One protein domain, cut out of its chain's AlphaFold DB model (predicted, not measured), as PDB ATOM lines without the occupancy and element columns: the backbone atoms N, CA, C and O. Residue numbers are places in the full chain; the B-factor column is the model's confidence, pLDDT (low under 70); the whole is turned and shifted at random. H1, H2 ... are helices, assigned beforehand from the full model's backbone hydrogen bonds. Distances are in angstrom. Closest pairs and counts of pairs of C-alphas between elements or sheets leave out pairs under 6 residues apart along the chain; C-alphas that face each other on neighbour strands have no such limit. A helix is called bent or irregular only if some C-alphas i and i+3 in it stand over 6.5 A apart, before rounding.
ATOM      1  N   LEU A   8      89.680  27.980 -41.800       89.25
ATOM      2  CA  LEU A   8      89.357  28.371 -40.425       89.25
ATOM      3  C   LEU A   8      89.784  29.803 -40.089       89.25
ATOM      4  O   LEU A   8      89.091  30.459 -39.321       89.25
ATOM      5  N   TYR A   9      90.862  30.319 -40.687       86.81
ATOM      6  CA  TYR A   9      91.207  31.739 -40.569       86.81
ATOM      7  C   TYR A   9      90.102  32.610 -41.168       86.81
ATOM      8  O   TYR A   9      89.601  33.521 -40.519       86.81
ATOM      9  N   VAL A  10      89.666  32.283 -42.390       89.38
ATOM     10  CA  VAL A  10      88.569  32.998 -43.054       89.38
ATOM     11  C   VAL A  10      87.299  32.928 -42.210       89.38
ATOM     12  O   VAL A  10      86.650  33.948 -42.004       89.38
ATOM     13  N   ALA A  11      86.970  31.759 -41.658       92.62
ATOM     14  CA  ALA A  11      85.826  31.619 -40.764       92.62
ATOM     15  C   ALA A  11      85.941  32.478 -39.490       92.62
ATOM     16  O   ALA A  11      84.934  33.031 -39.053       92.62
ATOM     17  N   GLN A  12      87.139  32.618 -38.912       93.44
ATOM     18  CA  GLN A  12      87.380  33.459 -37.732       93.44
ATOM     19  C   GLN A  12      87.142  34.925 -38.044       93.44
ATOM     20  O   GLN A  12      86.406  35.595 -37.323       93.44
ATOM     21  N   GLU A  13      87.708  35.406 -39.145       91.44
ATOM     22  CA  GLU A  13      87.539  36.793 -39.555       91.44
ATOM     23  C   GLU A  13      86.080  37.105 -39.880       91.44
ATOM     24  O   GLU A  13      85.541  38.104 -39.406       91.44
ATOM     25  N   ILE A  14      85.405  36.213 -40.607       92.75
ATOM     26  CA  ILE A  14      83.976  36.329 -40.904       92.75
ATOM     27  C   ILE A  14      83.152  36.331 -39.602       92.75
ATOM     28  O   ILE A  14      82.274  37.173 -39.437       92.75
ATOM     29  N   TRP A  15      83.440  35.456 -38.634       94.69
ATOM     30  CA  TRP A  15      82.748  35.471 -37.340       94.69
ATOM     31  C   TRP A  15      82.965  36.783 -36.579       94.69
ATOM     32  O   TRP A  15      82.009  37.390 -36.095       94.69
ATOM     33  N   ASN A  16      84.214  37.239 -36.479       95.31
ATOM     34  CA  ASN A  16      84.583  38.455 -35.754       95.31
ATOM     35  C   ASN A  16      83.926  39.707 -36.352       95.31
ATOM     36  O   ASN A  16      83.525  40.603 -35.613       95.31
ATOM     37  N   HIS A  17      83.768  39.745 -37.678       94.31
ATOM     38  CA  HIS A  17      83.065  40.812 -38.390       94.31
ATOM     39  C   HIS A  17      81.549  40.584 -38.486       94.31
ATOM     40  O   HIS A  17      80.854  41.426 -39.056       94.31
ATOM     41  N   GLY A  18      81.033  39.484 -37.927       91.94
ATOM     42  CA  GLY A  18      79.641  39.046 -38.013       91.94
ATOM     43  C   GLY A  18      78.649  40.188 -37.812       91.94
ATOM     44  O   GLY A  18      78.040  40.601 -38.795       91.94
ATOM     45  N   PRO A  19      78.531  40.779 -36.608       91.31
ATOM     46  CA  PRO A  19      77.537  41.816 -36.320       91.31
ATOM     47  C   PRO A  19      77.561  42.994 -37.300       91.31
ATOM     48  O   PRO A  19      76.506  43.482 -37.706       91.31
ATOM     49  N   VAL A  20      78.756  43.424 -37.718       93.19
ATOM     50  CA  VAL A  20      78.926  44.518 -38.683       93.19
ATOM     51  C   VAL A  20      78.436  44.094 -40.067       93.19
ATOM     52  O   VAL A  20      77.667  44.820 -40.690       93.19
ATOM     53  N   MET A  21      78.822  42.905 -40.539       93.06
ATOM     54  CA  MET A  21      78.325  42.375 -41.811       93.06
ATOM     55  C   MET A  21      76.808  42.179 -41.794       93.06
ATOM     56  O   MET A  21      76.157  42.528 -42.772       93.06
ATOM     57  N   LEU A  22      76.239  41.675 -40.693       89.94
ATOM     58  CA  LEU A  22      74.794  41.486 -40.535       89.94
ATOM     59  C   LEU A  22      74.036  42.804 -40.673       89.94
ATOM     60  O   LEU A  22      73.057  42.886 -41.418       89.94
ATOM     61  N   ALA A  23      74.509  43.843 -39.983       90.81
ATOM     62  CA  ALA A  23      73.917  45.170 -40.050       90.81
ATOM     63  C   ALA A  23      73.997  45.749 -41.472       90.81
ATOM     64  O   ALA A  23      72.990  46.223 -41.996       90.81
ATOM     65  N   SER A  24      75.158  45.647 -42.125       94.56
ATOM     66  CA  SER A  24      75.351  46.124 -43.499       94.56
ATOM     67  C   SER A  24      74.489  45.367 -44.512       94.56
ATOM     68  O   SER A  24      73.862  45.986 -45.367       94.56
ATOM     69  N   MET A  25      74.402  44.036 -44.410       93.19
ATOM     70  CA  MET A  25      73.537  43.226 -45.276       93.19
ATOM     71  C   MET A  25      72.072  43.633 -45.122       93.19
ATOM     72  O   MET A  25      71.388  43.825 -46.123       93.19
ATOM     73  N   SER A  26      71.610  43.841 -43.884       90.88
ATOM     74  CA  SER A  26      70.251  44.310 -43.612       90.88
ATOM     75  C   SER A  26      69.975  45.686 -44.228       90.88
ATOM     76  O   SER A  26      68.947  45.856 -44.880       90.88
ATOM     77  N   GLN A  27      70.900  46.643 -44.094       94.69
ATOM     78  CA  GLN A  27      70.771  47.981 -44.692       94.69
ATOM     79  C   GLN A  27      70.715  47.945 -46.224       94.69
ATOM     80  O   GLN A  27      70.001  48.735 -46.835       94.69
ATOM     81  N   LEU A  28      71.454  47.022 -46.842       95.88
ATOM     82  CA  LEU A  28      71.508  46.849 -48.293       95.88
ATOM     83  C   LEU A  28      70.394  45.941 -48.843       95.88
ATOM     84  O   LEU A  28      70.352  45.702 -50.049       95.88
ATOM     85  N   GLY A  29      69.510  45.406 -47.993       94.88
ATOM     86  CA  GLY A  29      68.462  44.469 -48.407       94.88
ATOM     87  C   GLY A  29      68.998  43.119 -48.905       94.88
ATOM     88  O   GLY A  29      68.333  42.439 -49.684       94.88
ATOM     89  N   LEU A  30      70.203  42.728 -48.483       93.81
ATOM     90  CA  LEU A  30      70.837  41.473 -48.870       93.81
ATOM     91  C   LEU A  30      70.433  40.347 -47.919       93.81
ATOM     92  O   LEU A  30      70.476  40.489 -46.697       93.81
ATOM     93  N   THR A  31      70.092  39.192 -48.490       90.19
ATOM     94  CA  THR A  31      69.904  37.970 -47.704       90.19
ATOM     95  C   THR A  31      71.270  37.393 -47.353       90.19
ATOM     96  O   THR A  31      72.100  37.229 -48.252       90.19
ATOM     97  N   PRO A  32      71.525  37.062 -46.081       88.12
ATOM     98  CA  PRO A  32      72.808  36.496 -45.731       88.12
ATOM     99  C   PRO A  32      73.081  35.129 -46.367       88.12
ATOM    100  O   PRO A  32      72.161  34.317 -46.513       88.12
ATOM    101  N   PRO A  33      74.343  34.838 -46.725       90.94
ATOM    102  CA  PRO A  33      74.684  33.590 -47.384       90.94
ATOM    103  C   PRO A  33      74.616  32.414 -46.407       90.94
ATOM    104  O   PRO A  33      75.025  32.516 -45.250       90.94
ATOM    105  N   THR A  34      74.161  31.270 -46.917       92.12
ATOM    106  CA  THR A  34      74.275  29.978 -46.235       92.12
ATOM    107  C   THR A  34      75.479  29.235 -46.799       92.12
ATOM    108  O   THR A  34      75.526  28.978 -47.998       92.12
ATOM    109  N   PHE A  35      76.434  28.866 -45.948       91.81
ATOM    110  CA  PHE A  35      77.592  28.072 -46.341       91.81
ATOM    111  C   PHE A  35      77.274  26.577 -46.391       91.81
ATOM    112  O   PHE A  35      76.796  25.986 -45.416       91.81
ATOM    113  N   GLY A  36      77.588  25.967 -47.530       89.50
ATOM    114  CA  GLY A  36      77.726  24.533 -47.728       89.50
ATOM    115  C   GLY A  36      79.109  24.013 -47.323       89.50
ATOM    116  O   GLY A  36      79.992  24.751 -46.889       89.50
ATOM    117  N   GLU A  37      79.317  22.704 -47.478       80.94
ATOM    118  CA  GLU A  37      80.500  22.004 -46.946       80.94
ATOM    119  C   GLU A  37      81.838  22.486 -47.504       80.94
ATOM    120  O   GLU A  37      82.859  22.381 -46.829       80.94
ATOM    121  N   ARG A  38      81.847  22.978 -48.745       87.12
ATOM    122  CA  ARG A  38      83.073  23.376 -49.447       87.12
ATOM    123  C   ARG A  38      83.245  24.886 -49.539       87.12
ATOM    124  O   ARG A  38      84.290  25.328 -50.004       87.12
ATOM    125  N   ASP A  39      82.269  25.673 -49.097       92.25
ATOM    126  CA  ASP A  39      82.249  27.111 -49.379       92.25
ATOM    127  C   ASP A  39      83.379  27.847 -48.672       92.25
ATOM    128  O   ASP A  39      84.068  28.636 -49.305       92.25
ATOM    129  N   LEU A  40      83.656  27.528 -47.404       90.56
ATOM    130  CA  LEU A  40      84.792  28.115 -46.685       90.56
ATOM    131  C   LEU A  40      86.133  27.732 -47.317       90.56
ATOM    132  O   LEU A  40      87.028  28.569 -47.431       90.56
ATOM    133  N   THR A  41      86.268  26.491 -47.786       89.38
ATOM    134  CA  THR A  41      87.465  26.045 -48.508       89.38
ATOM    135  C   THR A  41      87.632  26.811 -49.816       89.38
ATOM    136  O   THR A  41      88.694  27.387 -50.054       89.38
ATOM    137  N   ASN A  42      86.579  26.877 -50.629       91.06
ATOM    138  CA  ASN A  42      86.580  27.560 -51.919       91.06
ATOM    139  C   ASN A  42      86.824  29.065 -51.759       91.06
ATOM    140  O   ASN A  42      87.644  29.633 -52.476       91.06
ATOM    141  N   LEU A  43      86.175  29.694 -50.779       89.56
ATOM    142  CA  LEU A  43      86.357  31.103 -50.451       89.56
ATOM    143  C   LEU A  43      87.802  31.380 -50.033       89.56
ATOM    144  O   LEU A  43      88.415  32.326 -50.521       89.56
ATOM    145  N   SER A  44      88.378  30.518 -49.193       86.75
ATOM    146  CA  SER A  44      89.778  30.644 -48.791       86.75
ATOM    147  C   SER A  44      90.737  30.519 -49.981       86.75
ATOM    148  O   SER A  44      91.700  31.279 -50.073       86.75
ATOM    149  N   ALA A  45      90.456  29.620 -50.929       86.38
ATOM    150  CA  ALA A  45      91.249  29.459 -52.143       86.38
ATOM    151  C   ALA A  45      91.138  30.684 -53.063       86.38
ATOM    152  O   ALA A  45      92.152  31.176 -53.555       86.38
ATOM    153  N   TYR A  46      89.927  31.215 -53.238       87.62
ATOM    154  CA  TYR A  46      89.680  32.412 -54.038       87.62
ATOM    155  C   TYR A  46      90.379  33.649 -53.456       87.62
ATOM    156  O   TYR A  46      91.093  34.344 -54.175       87.62
ATOM    157  N   ILE A  47      90.250  33.894 -52.147       84.69
ATOM    158  CA  ILE A  47      90.911  35.024 -51.472       84.69
ATOM    159  C   ILE A  47      92.429  34.946 -51.656       84.69
ATOM    160  O   ILE A  47      93.063  35.954 -51.955       84.69
ATOM    161  N   ARG A  48      93.020  33.749 -51.543       77.00
ATOM    162  CA  ARG A  48      94.459  33.551 -51.789       77.00
ATOM    163  C   ARG A  48      94.859  33.878 -53.223       77.00
ATOM    164  O   ARG A  48      95.940  34.412 -53.424       77.00
ATOM    165  N   GLN A  49      94.020  33.545 -54.203       81.19
ATOM    166  CA  GLN A  49      94.293  33.843 -55.610       81.19
ATOM    167  C   GLN A  49      94.256  35.351 -55.897       81.19
ATOM    168  O   GLN A  49      95.022  35.826 -56.729       81.19
ATOM    169  N   GLN A  50      93.368  36.092 -55.228       81.06
ATOM    170  CA  GLN A  50      93.185  37.535 -55.435       81.06
ATOM    171  C   GLN A  50      94.133  38.405 -54.594       81.06
ATOM    172  O   GLN A  50      94.358  39.571 -54.915       81.06
ATOM    173  N   ALA A  51      94.683  37.869 -53.506       67.69
ATOM    174  CA  ALA A  51      95.605  38.588 -52.641       67.69
ATOM    175  C   ALA A  51      96.933  38.901 -53.366       67.69
ATOM    176  O   ALA A  51      97.613  38.004 -53.863       67.69
ATOM    177  N   GLY A  52      97.322  40.183 -53.406       60.19
ATOM    178  CA  GLY A  52      98.612  40.617 -53.957       60.19
ATOM    179  C   GLY A  52      99.825  40.131 -53.134       60.19
ATOM    180  O   GLY A  52      99.658  39.629 -52.021       60.19
ATOM    181  N   PRO A  53     101.068  40.324 -53.625       55.25
ATOM    182  CA  PRO A  53     102.289  39.773 -53.016       55.25
ATOM    183  C   PRO A  53     102.514  40.118 -51.529       55.25
ATOM    184  O   PRO A  53     103.197  39.379 -50.830       55.25
ATOM    185  N   GLY A  54     101.933  41.218 -51.033       51.66
ATOM    186  CA  GLY A  54     102.114  41.720 -49.661       51.66
ATOM    187  C   GLY A  54     101.215  41.100 -48.579       51.66
ATOM    188  O   GLY A  54     101.347  41.467 -47.418       51.66
ATOM    189  N   LEU A  55     100.306  40.181 -48.929       50.28
ATOM    190  CA  LEU A  55      99.394  39.501 -47.985       50.28
ATOM    191  C   LEU A  55      99.869  38.094 -47.573       50.28
ATOM    192  O   LEU A  55      99.157  37.391 -46.861       50.28
ATOM    193  N   GLN A  56     101.056  37.667 -48.015       48.91
ATOM    194  CA  GLN A  56     101.535  36.286 -47.851       48.91
ATOM    195  C   GLN A  56     102.211  35.976 -46.508       48.91
ATOM    196  O   GLN A  56     102.733  34.878 -46.346       48.91
ATOM    197  N   ASP A  57     102.191  36.893 -45.540       47.38
ATOM    198  CA  ASP A  57     102.760  36.672 -44.209       47.38
ATOM    199  C   ASP A  57     101.714  36.960 -43.132       47.38
ATOM    200  O   ASP A  57     101.543  38.114 -42.743       47.38
ATOM    201  N   ARG A  58     101.009  35.912 -42.662       57.59
ATOM    202  CA  ARG A  58     100.504  35.740 -41.278       57.59
ATOM    203  C   ARG A  58      99.659  34.470 -41.064       57.59
ATOM    204  O   ARG A  58      98.743  34.181 -41.823       57.59
ATOM    205  N   LEU A  59     100.019  33.769 -39.980       52.12
ATOM    206  CA  LEU A  59      99.398  32.652 -39.243       52.12
ATOM    207  C   LEU A  59      98.797  31.451 -40.015       52.12
ATOM    208  O   LEU A  59      97.647  31.449 -40.445       52.12
ATOM    209  N   LEU A  60      99.533  30.334 -40.020       53.56
ATOM    210  CA  LEU A  60      98.916  29.005 -40.038       53.56
ATOM    211  C   LEU A  60      98.127  28.847 -38.730       53.56
ATOM    212  O   LEU A  60      98.738  28.805 -37.663       53.56
ATOM    213  N   LEU A  61      96.795  28.731 -38.786       58.66
ATOM    214  CA  LEU A  61      96.094  28.120 -37.657       58.66
ATOM    215  C   LEU A  61      96.536  26.658 -37.599       58.66
ATOM    216  O   LEU A  61      96.295  25.889 -38.533       58.66
ATOM    217  N   THR A  62      97.222  26.298 -36.519       64.38
ATOM    218  CA  THR A  62      97.503  24.907 -36.174       64.38
ATOM    219  C   THR A  62      96.192  24.130 -36.042       64.38
ATOM    220  O   THR A  62      95.153  24.736 -35.757       64.38
ATOM    221  N   PRO A  63      96.207  22.797 -36.232       74.50
ATOM    222  CA  PRO A  63      95.063  21.965 -35.881       74.50
ATOM    223  C   PRO A  63      94.584  22.326 -34.473       74.50
ATOM    224  O   PRO A  63      95.394  22.387 -33.548       74.50
ATOM    225  N   GLY A  64      93.293  22.624 -34.336       86.06
ATOM    226  CA  GLY A  64      92.740  23.067 -33.063       86.06
ATOM    227  C   GLY A  64      92.877  22.004 -31.976       86.06
ATOM    228  O   GLY A  64      92.754  20.803 -32.236       86.06
ATOM    229  N   ASN A  65      93.098  22.445 -30.746       91.12
ATOM    230  CA  ASN A  65      93.122  21.611 -29.560       91.12
ATOM    231  C   ASN A  65      91.715  21.574 -28.927       91.12
ATOM    232  O   ASN A  65      91.250  22.592 -28.415       91.12
ATOM    233  N   PRO A  66      91.025  20.417 -28.892       91.75
ATOM    234  CA  PRO A  66      89.667  20.332 -28.350       91.75
ATOM    235  C   PRO A  66      89.576  20.616 -26.840       91.75
ATOM    236  O   PRO A  66      88.511  21.010 -26.363       91.75
ATOM    237  N   ASN A  67      90.661  20.446 -26.076       91.44
ATOM    238  CA  ASN A  67      90.675  20.804 -24.655       91.44
ATOM    239  C   ASN A  67      90.706  22.328 -24.476       91.44
ATOM    240  O   ASN A  67      89.909  22.868 -23.707       91.44
ATOM    241  N   GLU A  68      91.542  23.028 -25.249       95.06
ATOM    242  CA  GLU A  68      91.509  24.495 -25.309       95.06
ATOM    243  C   GLU A  68      90.176  24.993 -25.869       95.06
ATOM    244  O   GLU A  68      89.603  25.943 -25.346       95.06
ATOM    245  N   GLY A  69      89.602  24.294 -26.847       94.94
ATOM    246  CA  GLY A  69      88.289  24.613 -27.393       94.94
ATOM    247  C   GLY A  69      87.172  24.565 -26.360       94.94
ATOM    248  O   GLY A  69      86.305  25.437 -26.353       94.94
ATOM    249  N   ARG A  70      87.209  23.600 -25.431       94.50
ATOM    250  CA  ARG A  70      86.285  23.561 -24.287       94.50
ATOM    251  C   ARG A  70      86.470  24.779 -23.381       94.50
ATOM    252  O   ARG A  70      85.478  25.345 -22.919       94.50
ATOM    253  N   ARG A  71      87.716  25.193 -23.128       96.00
ATOM    254  CA  ARG A  71      88.017  26.399 -22.341       96.00
ATOM    255  C   ARG A  71      87.480  27.651 -23.036       96.00
ATOM    256  O   ARG A  71      86.787  28.431 -22.390       96.00
ATOM    257  N   VAL A  72      87.731  27.798 -24.339       97.31
ATOM    258  CA  VAL A  72      87.214  28.889 -25.184       97.31
ATOM    259  C   VAL A  72      85.684  28.909 -25.175       97.31
ATOM    260  O   VAL A  72      85.084  29.957 -24.967       97.31
ATOM    261  N   PHE A  73      85.029  27.756 -25.321       96.94
ATOM    262  CA  PHE A  73      83.568  27.642 -25.268       96.94
ATOM    263  C   PHE A  73      82.979  28.152 -23.940       96.94
ATOM    264  O   PHE A  73      81.921  28.786 -23.912       96.94
ATOM    265  N   GLY A  74      83.666  27.892 -22.825       95.75
ATOM    266  CA  GLY A  74      83.315  28.441 -21.518       95.75
ATOM    267  C   GLY A  74      83.575  29.945 -21.427       95.75
ATOM    268  O   GLY A  74      82.658  30.704 -21.119       95.75
ATOM    269  N   SER A  75      84.804  30.378 -21.724       96.62
ATOM    270  CA  SER A  75      85.258  31.763 -21.522       96.62
ATOM    271  C   SER A  75      84.602  32.773 -22.461       96.62
ATOM    272  O   SER A  75      84.391  33.915 -22.068       96.62
ATOM    273  N   LYS A  76      84.232  32.363 -23.679       96.81
ATOM    274  CA  LYS A  76      83.484  33.187 -24.643       96.81
ATOM    275  C   LYS A  76      81.970  33.164 -24.392       96.81
ATOM    276  O   LYS A  76      81.205  33.664 -25.210       96.81
ATOM    277  N   GLY A  77      81.520  32.558 -23.290       95.19
ATOM    278  CA  GLY A  77      80.127  32.595 -22.842       95.19
ATOM    279  C   GLY A  77      79.172  31.649 -23.575       95.19
ATOM    280  O   GLY A  77      77.981  31.644 -23.265       95.19
ATOM    281  N   CYS A  78      79.651  30.802 -24.496       96.25
ATOM    282  CA  CYS A  78      78.806  29.885 -25.273       96.25
ATOM    283  C   CYS A  78      78.006  28.928 -24.369       96.25
ATOM    284  O   CYS A  78      76.848  28.598 -24.645       96.25
ATOM    285  N   SER A  79      78.616  28.525 -23.251       94.94
ATOM    286  CA  SER A  79      78.012  27.648 -22.242       94.94
ATOM    287  C   SER A  79      76.765  28.224 -21.556       94.94
ATOM    288  O   SER A  79      75.941  27.445 -21.079       94.94
ATOM    289  N   SER A  80      76.570  29.547 -21.551       94.25
ATOM    290  CA  SER A  80      75.391  30.183 -20.937       94.25
ATOM    291  C   SER A  80      74.080  29.797 -21.633       94.25
ATOM    292  O   SER A  80      73.051  29.647 -20.979       94.25
ATOM    293  N   CYS A  81      74.127  29.571 -22.950       95.94
ATOM    294  CA  CYS A  81      72.978  29.146 -23.748       95.94
ATOM    295  C   CYS A  81      73.018  27.646 -24.052       95.94
ATOM    296  O   CYS A  81      71.999  26.960 -23.971       95.94
ATOM    297  N   HIS A  82      74.197  27.125 -24.397       94.69
ATOM    298  CA  HIS A  82      74.368  25.745 -24.852       94.69
ATOM    299  C   HIS A  82      74.753  24.770 -23.727       94.69
ATOM    300  O   HIS A  82      75.006  23.600 -24.001       94.69
ATOM    301  N   GLY A  83      74.795  25.216 -22.469       91.75
ATOM    302  CA  GLY A  83      75.171  24.410 -21.306       91.75
ATOM    303  C   GLY A  83      76.675  24.117 -21.233       91.75
ATOM    304  O   GLY A  83      77.363  24.056 -22.247       91.75
ATOM    305  N   ALA A  84      77.208  23.878 -20.031       86.56
ATOM    306  CA  ALA A  84      78.644  23.625 -19.822       86.56
ATOM    307  C   ALA A  84      79.183  22.405 -20.602       86.56
ATOM    308  O   ALA A  84      80.335  22.385 -21.033       86.56
ATOM    309  N   GLY A  85      78.334  21.396 -20.815       83.00
ATOM    310  CA  GLY A  85      78.633  20.215 -21.628       83.00
ATOM    311  C   GLY A  85      78.291  20.355 -23.114       83.00
ATOM    312  O   GLY A  85      78.310  19.346 -23.808       83.00
ATOM    313  N   ALA A  86      77.931  21.554 -23.592       90.00
ATOM    314  CA  ALA A  86      77.390  21.790 -24.935       90.00
ATOM    315  C   ALA A  86      76.122  20.952 -25.242       90.00
ATOM    316  O   ALA A  86      75.850  20.572 -26.379       90.00
ATOM    317  N   GLN A  87      75.339  20.675 -24.196       87.44
ATOM    318  CA  GLN A  87      74.152  19.813 -24.196       87.44
ATOM    319  C   GLN A  87      72.816  20.581 -24.196       87.44
ATOM    320  O   GLN A  87      71.748  19.986 -24.075       87.44
ATOM    321  N   GLY A  88      72.868  21.902 -24.362       88.25
ATOM    322  CA  GLY A  88      71.722  22.808 -24.379       88.25
ATOM    323  C   GLY A  88      71.247  23.234 -22.986       88.25
ATOM    324  O   GLY A  88      71.942  23.049 -21.986       88.25
ATOM    325  N   GLY A  89      70.044  23.815 -22.938       83.25
ATOM    326  CA  GLY A  89      69.301  24.102 -21.700       83.25
ATOM    327  C   GLY A  89      69.188  25.584 -21.325       83.25
ATOM    328  O   GLY A  89      68.216  25.968 -20.686       83.25
ATOM    329  N   GLY A  90      70.102  26.441 -21.787       87.50
ATOM    330  CA  GLY A  90      70.077  27.894 -21.542       87.50
ATOM    331  C   GLY A  90      69.383  28.713 -22.642       87.50
ATOM    332  O   GLY A  90      69.617  29.916 -22.784       87.50
ATOM    333  N   GLY A  91      68.568  28.065 -23.478       89.62
ATOM    334  CA  GLY A  91      67.974  28.642 -24.693       89.62
ATOM    335  C   GLY A  91      68.759  28.359 -25.979       89.62
ATOM    336  O   GLY A  91      68.257  28.641 -27.060       89.62
ATOM    337  N   GLY A  92      69.952  27.763 -25.881       92.31
ATOM    338  CA  GLY A  92      70.666  27.182 -27.017       92.31
ATOM    339  C   GLY A  92      70.355  25.685 -27.178       92.31
ATOM    340  O   GLY A  92      70.091  25.000 -26.182       92.31
ATOM    341  N   PRO A  93      70.392  25.146 -28.412       91.75
ATOM    342  CA  PRO A  93      70.185  23.722 -28.657       91.75
ATOM    343  C   PRO A  93      71.340  22.854 -28.132       91.75
ATOM    344  O   PRO A  93      72.467  23.325 -27.951       91.75
ATOM    345  N   ASP A  94      71.048  21.562 -27.937       89.88
ATOM    346  CA  ASP A  94      72.027  20.512 -27.627       89.88
ATOM    347  C   ASP A  94      72.951  20.284 -28.831       89.88
ATOM    348  O   ASP A  94      72.560  19.667 -29.826       89.88
ATOM    349  N   LEU A  95      74.184  20.794 -28.738       90.50
ATOM    350  CA  LEU A  95      75.157  20.762 -29.828       90.50
ATOM    351  C   LEU A  95      75.658  19.339 -30.115       90.50
ATOM    352  O   LEU A  95      76.059  19.048 -31.241       90.50
ATOM    353  N   SER A  96      75.567  18.426 -29.140       82.06
ATOM    354  CA  SER A  96      75.978  17.023 -29.301       82.06
ATOM    355  C   SER A  96      75.073  16.225 -30.247       82.06
ATOM    356  O   SER A  96      75.476  15.177 -30.754       82.06
ATOM    357  N   ARG A  97      73.856  16.721 -30.515       80.38
ATOM    358  CA  ARG A  97      72.866  16.060 -31.386       80.38
ATOM    359  C   ARG A  97      73.040  16.371 -32.866       80.38
ATOM    360  O   ARG A  97      72.390  15.732 -33.692       80.38
ATOM    361  N   PHE A  98      73.873  17.346 -33.221       79.19
ATOM    362  CA  PHE A  98      74.063  17.720 -34.616       79.19
ATOM    363  C   PHE A  98      75.143  16.863 -35.284       79.19
ATOM    364  O   PHE A  98      76.115  16.462 -34.639       79.19
ATOM    365  N   PRO A  99      75.025  16.605 -36.600       69.94
ATOM    366  CA  PRO A  99      76.034  15.878 -37.359       69.94
ATOM    367  C   PRO A  99      77.258  16.774 -37.624       69.94
ATOM    368  O   PRO A  99      77.494  17.216 -38.747       69.94
ATOM    369  N   LEU A 100      78.036  17.046 -36.572       72.00
ATOM    370  CA  LEU A 100      79.284  17.822 -36.606       72.00
ATOM    371  C   LEU A 100      80.491  16.985 -37.078       72.00
ATOM    372  O   LEU A 100      81.569  17.519 -37.317       72.00
ATOM    373  N   ARG A 101      80.299  15.675 -37.290       65.56
ATOM    374  CA  ARG A 101      81.316  14.705 -37.739       65.56
ATOM    375  C   ARG A 101      81.583  14.746 -39.253       65.56
ATOM    376  O   ARG A 101      81.557  13.705 -39.904       65.56
ATOM    377  N   ARG A 102      81.753  15.928 -39.846       76.25
ATOM    378  CA  ARG A 102      82.079  16.043 -41.282       76.25
ATOM    379  C   ARG A 102      83.494  16.566 -41.473       76.25
ATOM    380  O   ARG A 102      84.416  15.772 -41.616       76.25
ATOM    381  N   SER A 103      83.677  17.875 -41.383       86.56
ATOM    382  CA  SER A 103      84.989  18.519 -41.401       86.56
ATOM    383  C   SER A 103      84.986  19.744 -40.487       86.56
ATOM    384  O   SER A 103      83.919  20.210 -40.076       86.56
ATOM    385  N   ALA A 104      86.169  20.272 -40.176       87.88
ATOM    386  CA  ALA A 104      86.301  21.500 -39.396       87.88
ATOM    387  C   ALA A 104      85.597  22.683 -40.091       87.88
ATOM    388  O   ALA A 104      84.908  23.474 -39.452       87.88
ATOM    389  N   GLU A 105      85.683  22.750 -41.418       88.31
ATOM    390  CA  GLU A 105      85.006  23.751 -42.243       88.31
ATOM    391  C   GLU A 105      83.491  23.582 -42.201       88.31
ATOM    392  O   GLU A 105      82.770  24.567 -42.103       88.31
ATOM    393  N   ALA A 106      82.982  22.348 -42.206       89.56
ATOM    394  CA  ALA A 106      81.547  22.118 -42.082       89.56
ATOM    395  C   ALA A 106      81.009  22.581 -40.716       89.56
ATOM    396  O   ALA A 106      79.905  23.121 -40.638       89.56
ATOM    397  N   VAL A 107      81.780  22.397 -39.638       92.12
ATOM    398  CA  VAL A 107      81.433  22.921 -38.305       92.12
ATOM    399  C   VAL A 107      81.441  24.450 -38.316       92.12
ATOM    400  O   VAL A 107      80.447  25.061 -37.926       92.12
ATOM    401  N   ALA A 108      82.507  25.070 -38.830       92.94
ATOM    402  CA  ALA A 108      82.620  26.524 -38.931       92.94
ATOM    403  C   ALA A 108      81.516  27.145 -39.812       92.94
ATOM    404  O   ALA A 108      80.915  28.154 -39.450       92.94
ATOM    405  N   GLY A 109      81.175  26.503 -40.931       92.81
ATOM    406  CA  GLY A 109      80.085  26.918 -41.811       92.81
ATOM    407  C   GLY A 109      78.724  26.841 -41.120       92.81
ATOM    408  O   GLY A 109      77.917  27.756 -41.241       92.81
ATOM    409  N   ARG A 110      78.477  25.803 -40.309       92.44
ATOM    410  CA  ARG A 110      77.260  25.728 -39.481       92.44
ATOM    411  C   ARG A 110      77.215  26.814 -38.413       92.44
ATOM    412  O   ARG A 110      76.139  27.362 -38.189       92.44
ATOM    413  N   MET A 111      78.344  27.126 -37.775       93.19
ATOM    414  CA  MET A 111      78.424  28.245 -36.829       93.19
ATOM    415  C   MET A 111      78.048  29.558 -37.519       93.19
ATOM    416  O   MET A 111      77.198  30.283 -37.012       93.19
ATOM    417  N   TRP A 112      78.600  29.821 -38.707       92.94
ATOM    418  CA  TRP A 112      78.226  30.985 -39.510       92.94
ATOM    419  C   TRP A 112      76.734  30.999 -39.854       92.94
ATOM    420  O   TRP A 112      76.053  31.986 -39.595       92.94
ATOM    421  N   ASN A 113      76.187  29.890 -40.351       92.88
ATOM    422  CA  ASN A 113      74.769  29.801 -40.708       92.88
ATOM    423  C   ASN A 113      73.843  30.016 -39.497       92.88
ATOM    424  O   ASN A 113      72.711  30.463 -39.658       92.88
ATOM    425  N   HIS A 114      74.311  29.708 -38.283       93.62
ATOM    426  CA  HIS A 114      73.575  29.941 -37.040       93.62
ATOM    427  C   HIS A 114      73.827  31.332 -36.427       93.62
ATOM    428  O   HIS A 114      73.084  31.748 -35.535       93.62
ATOM    429  N   SER A 115      74.830  32.071 -36.914       93.12
ATOM    430  CA  SER A 115      75.277  33.347 -36.341       93.12
ATOM    431  C   SER A 115      74.170  34.403 -36.277       93.12
ATOM    432  O   SER A 115      74.112  35.151 -35.309       93.12
ATOM    433  N   PHE A 116      73.242  34.414 -37.237       89.75
ATOM    434  CA  PHE A 116      72.099  35.336 -37.282       89.75
ATOM    435  C   PHE A 116      71.165  35.147 -36.086       89.75
ATOM    436  O   PHE A 116      70.914  36.083 -35.329       89.75
ATOM    437  N   ALA A 117      70.720  33.907 -35.863       92.06
ATOM    438  CA  ALA A 117      69.866  33.563 -34.733       92.06
ATOM    439  C   ALA A 117      70.592  33.793 -33.399       92.06
ATOM    440  O   ALA A 117      69.987  34.261 -32.433       92.06
ATOM    441  N   MET A 118      71.899  33.504 -33.349       94.44
ATOM    442  CA  MET A 118      72.724  33.812 -32.181       94.44
ATOM    443  C   MET A 118      72.811  35.318 -31.932       94.44
ATOM    444  O   MET A 118      72.664  35.734 -30.790       94.44
ATOM    445  N   ASN A 119      73.004  36.132 -32.969       93.12
ATOM    446  CA  ASN A 119      73.118  37.584 -32.856       93.12
ATOM    447  C   ASN A 119      71.831  38.201 -32.308       93.12
ATOM    448  O   ASN A 119      71.887  38.996 -31.372       93.12
ATOM    449  N   ASP A 120      70.673  37.793 -32.825       92.19
ATOM    450  CA  ASP A 120      69.384  38.285 -32.334       92.19
ATOM    451  C   ASP A 120      69.164  37.902 -30.865       92.19
ATOM    452  O   ASP A 120      68.804  38.749 -30.042       92.19
ATOM    453  N   ALA A 121      69.458  36.649 -30.503       94.12
ATOM    454  CA  ALA A 121      69.351  36.175 -29.126       94.12
ATOM    455  C   ALA A 121      70.340  36.875 -28.174       94.12
ATOM    456  O   ALA A 121      69.976  37.200 -27.043       94.12
ATOM    457  N   MET A 122      71.575  37.120 -28.619       94.88
ATOM    458  CA  MET A 122      72.600  37.833 -27.850       94.88
ATOM    459  C   MET A 122      72.193  39.286 -27.614       94.88
ATOM    460  O   MET A 122      72.182  39.729 -26.467       94.88
ATOM    461  N   ARG A 123      71.753  40.000 -28.659       93.25
ATOM    462  CA  ARG A 123      71.269  41.384 -28.544       93.25
ATOM    463  C   ARG A 123      70.076  41.496 -27.603       93.25
ATOM    464  O   ARG A 123      70.059  42.387 -26.759       93.25
ATOM    465  N   ALA A 124      69.113  40.579 -27.700       94.31
ATOM    466  CA  ALA A 124      67.948  40.556 -26.816       94.31
ATOM    467  C   ALA A 124      68.318  40.342 -25.336       94.31
ATOM    468  O   ALA A 124      67.572  40.748 -24.449       94.31
ATOM    469  N   ARG A 125      69.466  39.708 -25.067       94.50
ATOM    470  CA  ARG A 125      69.977  39.426 -23.717       94.50
ATOM    471  C   ARG A 125      71.085  40.383 -23.266       94.50
ATOM    472  O   ARG A 125      71.618  40.188 -22.179       94.50
ATOM    473  N   GLY A 126      71.446  41.379 -24.078       95.19
ATOM    474  CA  GLY A 126      72.557  42.291 -23.786       95.19
ATOM    475  C   GLY A 126      73.919  41.591 -23.694       95.19
ATOM    476  O   GLY A 126      74.774  42.022 -22.929       95.19
ATOM    477  N   ILE A 127      74.103  40.484 -24.419       94.25
ATOM    478  CA  ILE A 127      75.364  39.739 -24.471       94.25
ATOM    479  C   ILE A 127      76.211  40.302 -25.613       94.25
ATOM    480  O   ILE A 127      75.750  40.363 -26.755       94.25
ATOM    481  N   ASP A 128      77.454  40.667 -25.310       94.44
ATOM    482  CA  ASP A 128      78.411  41.115 -26.318       94.44
ATOM    483  C   ASP A 128      78.808  39.979 -27.266       94.44
ATOM    484  O   ASP A 128      78.962  38.819 -26.868       94.44
ATOM    485  N   TRP A 129      79.014  40.320 -28.540       95.06
ATOM    486  CA  TRP A 129      79.450  39.349 -29.539       95.06
ATOM    487  C   TRP A 129      80.877  38.866 -29.239       95.06
ATOM    488  O   TRP A 129      81.802  39.685 -29.190       95.06
ATOM    489  N   PRO A 130      81.107  37.550 -29.071       96.00
ATOM    490  CA  PRO A 130      82.432  37.047 -28.754       96.00
ATOM    491  C   PRO A 130      83.354  37.183 -29.965       96.00
ATOM    492  O   PRO A 130      83.028  36.728 -31.062       96.00
ATOM    493  N   ARG A 131      84.541  37.756 -29.749       95.75
ATOM    494  CA  ARG A 131      85.628  37.744 -30.734       95.75
ATOM    495  C   ARG A 131      86.621  36.634 -30.429       95.75
ATOM    496  O   ARG A 131      86.937  36.409 -29.259       95.75
ATOM    497  N   PHE A 132      87.138  35.994 -31.465       94.88
ATOM    498  CA  PHE A 132      88.200  34.996 -31.381       94.88
ATOM    499  C   PHE A 132      89.536  35.582 -31.829       94.88
ATOM    500  O   PHE A 132      89.596  36.369 -32.772       94.88
ATOM    501  N   GLU A 133      90.603  35.169 -31.162       90.75
ATOM    502  CA  GLU A 133      91.974  35.581 -31.437       90.75
ATOM    503  C   GLU A 133      92.852  34.350 -31.678       90.75
ATOM    504  O   GLU A 133      92.575  33.261 -31.178       90.75
ATOM    505  N   ASN A 134      93.949  34.512 -32.423       87.56
ATOM    506  CA  ASN A 134      94.917  33.440 -32.678       87.56
ATOM    507  C   ASN A 134      94.247  32.147 -33.194       87.56
ATOM    508  O   ASN A 134      93.636  32.163 -34.264       87.56
ATOM    509  N   SER A 135      94.375  31.044 -32.446       89.12
ATOM    510  CA  SER A 135      93.803  29.729 -32.739       89.12
ATOM    511  C   SER A 135      92.432  29.486 -32.106       89.12
ATOM    512  O   SER A 135      91.880  28.408 -32.312       89.12
ATOM    513  N   GLU A 136      91.857  30.443 -31.366       94.75
ATOM    514  CA  GLU A 136      90.680  30.193 -30.524       94.75
ATOM    515  C   GLU A 136      89.484  29.646 -31.312       94.75
ATOM    516  O   GLU A 136      88.803  28.740 -30.822       94.75
ATOM    517  N   LEU A 137      89.229  30.132 -32.539       94.69
ATOM    518  CA  LEU A 137      88.170  29.547 -33.363       94.69
ATOM    519  C   LEU A 137      88.512  28.107 -33.767       94.69
ATOM    520  O   LEU A 137      87.640  27.244 -33.708       94.69
ATOM    521  N   ALA A 138      89.749  27.824 -34.184       93.06
ATOM    522  CA  ALA A 138      90.135  26.462 -34.556       93.06
ATOM    523  C   ALA A 138      90.027  25.503 -33.366       93.06
ATOM    524  O   ALA A 138      89.519  24.394 -33.530       93.06
ATOM    525  N   ASP A 139      90.438  25.941 -32.176       94.88
ATOM    526  CA  ASP A 139      90.305  25.187 -30.931       94.88
ATOM    527  C   ASP A 139      88.825  24.899 -30.635       94.88
ATOM    528  O   ASP A 139      88.440  23.746 -30.425       94.88
ATOM    529  N   LEU A 140      87.963  25.921 -30.708       95.88
ATOM    530  CA  LEU A 140      86.516  25.776 -30.539       95.88
ATOM    531  C   LEU A 140      85.904  24.812 -31.569       95.88
ATOM    532  O   LEU A 140      85.130  23.925 -31.207       95.88
ATOM    533  N   VAL A 141      86.260  24.951 -32.845       94.12
ATOM    534  CA  VAL A 141      85.802  24.068 -33.923       94.12
ATOM    535  C   VAL A 141      86.250  22.628 -33.674       94.12
ATOM    536  O   VAL A 141      85.450  21.712 -33.859       94.12
ATOM    537  N   ALA A 142      87.479  22.410 -33.197       92.94
ATOM    538  CA  ALA A 142      87.960  21.087 -32.817       92.94
ATOM    539  C   ALA A 142      87.141  20.507 -31.653       92.94
ATOM    540  O   ALA A 142      86.700  19.360 -31.727       92.94
ATOM    541  N   PHE A 143      86.864  21.298 -30.612       93.06
ATOM    542  CA  PHE A 143      85.997  20.874 -29.509       93.06
ATOM    543  C   PHE A 143      84.608  20.447 -30.001       93.06
ATOM    544  O   PHE A 143      84.135  19.373 -29.638       93.06
ATOM    545  N   LEU A 144      83.978  21.246 -30.866       92.38
ATOM    546  CA  LEU A 144      82.655  20.956 -31.422       92.38
ATOM    547  C   LEU A 144      82.659  19.746 -32.367       92.38
ATOM    548  O   LEU A 144      81.727  18.946 -32.342       92.38
ATOM    549  N   TYR A 145      83.715  19.570 -33.163       89.75
ATOM    550  CA  TYR A 145      83.903  18.386 -34.002       89.75
ATOM    551  C   TYR A 145      84.001  17.109 -33.158       89.75
ATOM    552  O   TYR A 145      83.355  16.102 -33.463       89.75
ATOM    553  N   PHE A 146      84.770  17.162 -32.064       86.81
ATOM    554  CA  PHE A 146      84.929  16.037 -31.147       86.81
ATOM    555  C   PHE A 146      83.765  15.877 -30.163       86.81
ATOM    556  O   PHE A 146      83.660  14.835 -29.517       86.81
ATOM    557  N   LEU A 147      82.852  16.849 -30.083       86.06
ATOM    558  CA  LEU A 147      81.762  16.857 -29.111       86.06
ATOM    559  C   LEU A 147      80.934  15.564 -29.119       86.06
ATOM    560  O   LEU A 147      80.733  14.999 -28.045       86.06
ATOM    561  N   PRO A 148      80.518  15.023 -30.279       78.38
ATOM    562  CA  PRO A 148      79.746  13.789 -30.300       78.38
ATOM    563  C   PRO A 148      80.583  12.537 -29.959       78.38
ATOM    564  O   PRO A 148      80.020  11.456 -29.799       78.38
ATOM    565  N   PHE A 149      81.919  12.621 -29.923       76.06
ATOM    566  CA  PHE A 149      82.799  11.525 -29.484       76.06
ATOM    567  C   PHE A 149      82.976  11.489 -27.967       76.06
ATOM    568  O   PHE A 149      83.332  10.440 -27.435       76.06
ATOM    569  N   PHE A 150      82.729  12.600 -27.267       72.75
ATOM    570  CA  PHE A 150      82.709  12.571 -25.814       72.75
ATOM    571  C   PHE A 150      81.465  11.827 -25.335       72.75
ATOM    572  O   PHE A 150      80.344  12.083 -25.781       72.75
TER     573      PHE A 150
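AT A GLANCE: This is residues 8 to 150 of the 245 residues of the protein "C-type cytochrome" of Gemmatimonadales bacterium (UniProt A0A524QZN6). Two helices side by side, H1 and the arm H6a, make the core; on one side H3 meets them at a corner near their first residues, with its own residues 39 to 44, and on the other side H7 runs across the beginning of H6a, with H4 packed on H7 farther out. H2 and the arm H6b reach away from the other helices, short H5 lies near H4, and residues 49 to 55, of which 49 and 50 belong to H3, stick out. The printed part has 143 residues with seven named helices, H1 to H7 in order, and no named strand; the class is all helix, with mostly crossed packing. It is compact, with a radius of gyration of the C-alphas of 15.3 A, and spans 47 by 36 by 24 A.

IN THESE COORDINATES: H1, residues 8 to 16, begins with C-alpha 8 at (89.357, 28.371, -40.425) and is 12.1 A long. H2 is residues 18 to 27, 14.3 A. H3 is residues 39 to 50, 16.3 A. H4 is residues 66 to 75, 14.0 A, and H5 is residues 79 to 82. H6, residues 104 to 124, was assigned as one helix by its hydrogen bonds but is bent: C-alphas 113 and 116 are 7.0 A apart. Its arms are H6a, residues 104 to 113, from C-alpha 104 at (86.301, 21.500, -39.396), and H6b, residues 116 to 124; they stand at a steep tilt of 54 degrees. H7, residues 136 to 149, is 20.3 A long and irregular, with C-alphas 145 and 148 7.2 A apart; it ends with C-alpha 149 at (82.799, 11.525, -29.484).

HOW THE PARTS SIT: H6, taken whole, is the hub. H6a touches H1 at a shallow tilt of 20 degrees, the same way; their closest C-alphas, of Ala 11 and Ala 108, are 6.3 A apart. H3, with residues 39 to 41 alone, touches H6a about perpendicular at 82 degrees, closest at Leu 40 and Glu 105, C-alphas 6.2 A apart. H7 touches H6a about perpendicular at 77 degrees, the closest C-alphas being those of Ala 104 and Val 141, 6.1 A. H4 touches H7 at 68 degrees, a steep tilt only just short of perpendicular, opposite ways; the C-alphas of Gly 69 and Leu 140 come closest, at 3.8 A. H2 and H6b are close but not clearly touching, their closest C-alphas, of Pro 19 and Asn 119, 7.0 A apart. H5 is likewise close to H4 but not clearly touching, the closest C-alphas being those of Phe 73 and Ser 79, 6.3 A. Each O i to N i+4 pair is within hydrogen-bond range in H1, H2, H3, H4, H6a and H6b, and 8 of 10 in H7; H5 is too short for such a pair, and its one O i to N i+3 pair is not within range.

THE WHOLE: The C-alphas farthest apart, of Pro 53 and Gly 89, are 48.1 A apart. The printed part has no cut. The links H2 to H3, H3 to H4, H5 to H6 and H6 to H7 are long. Mean pLDDT of the printed part is 87.3; residues 51 to 62, 99 and 101 are under 70.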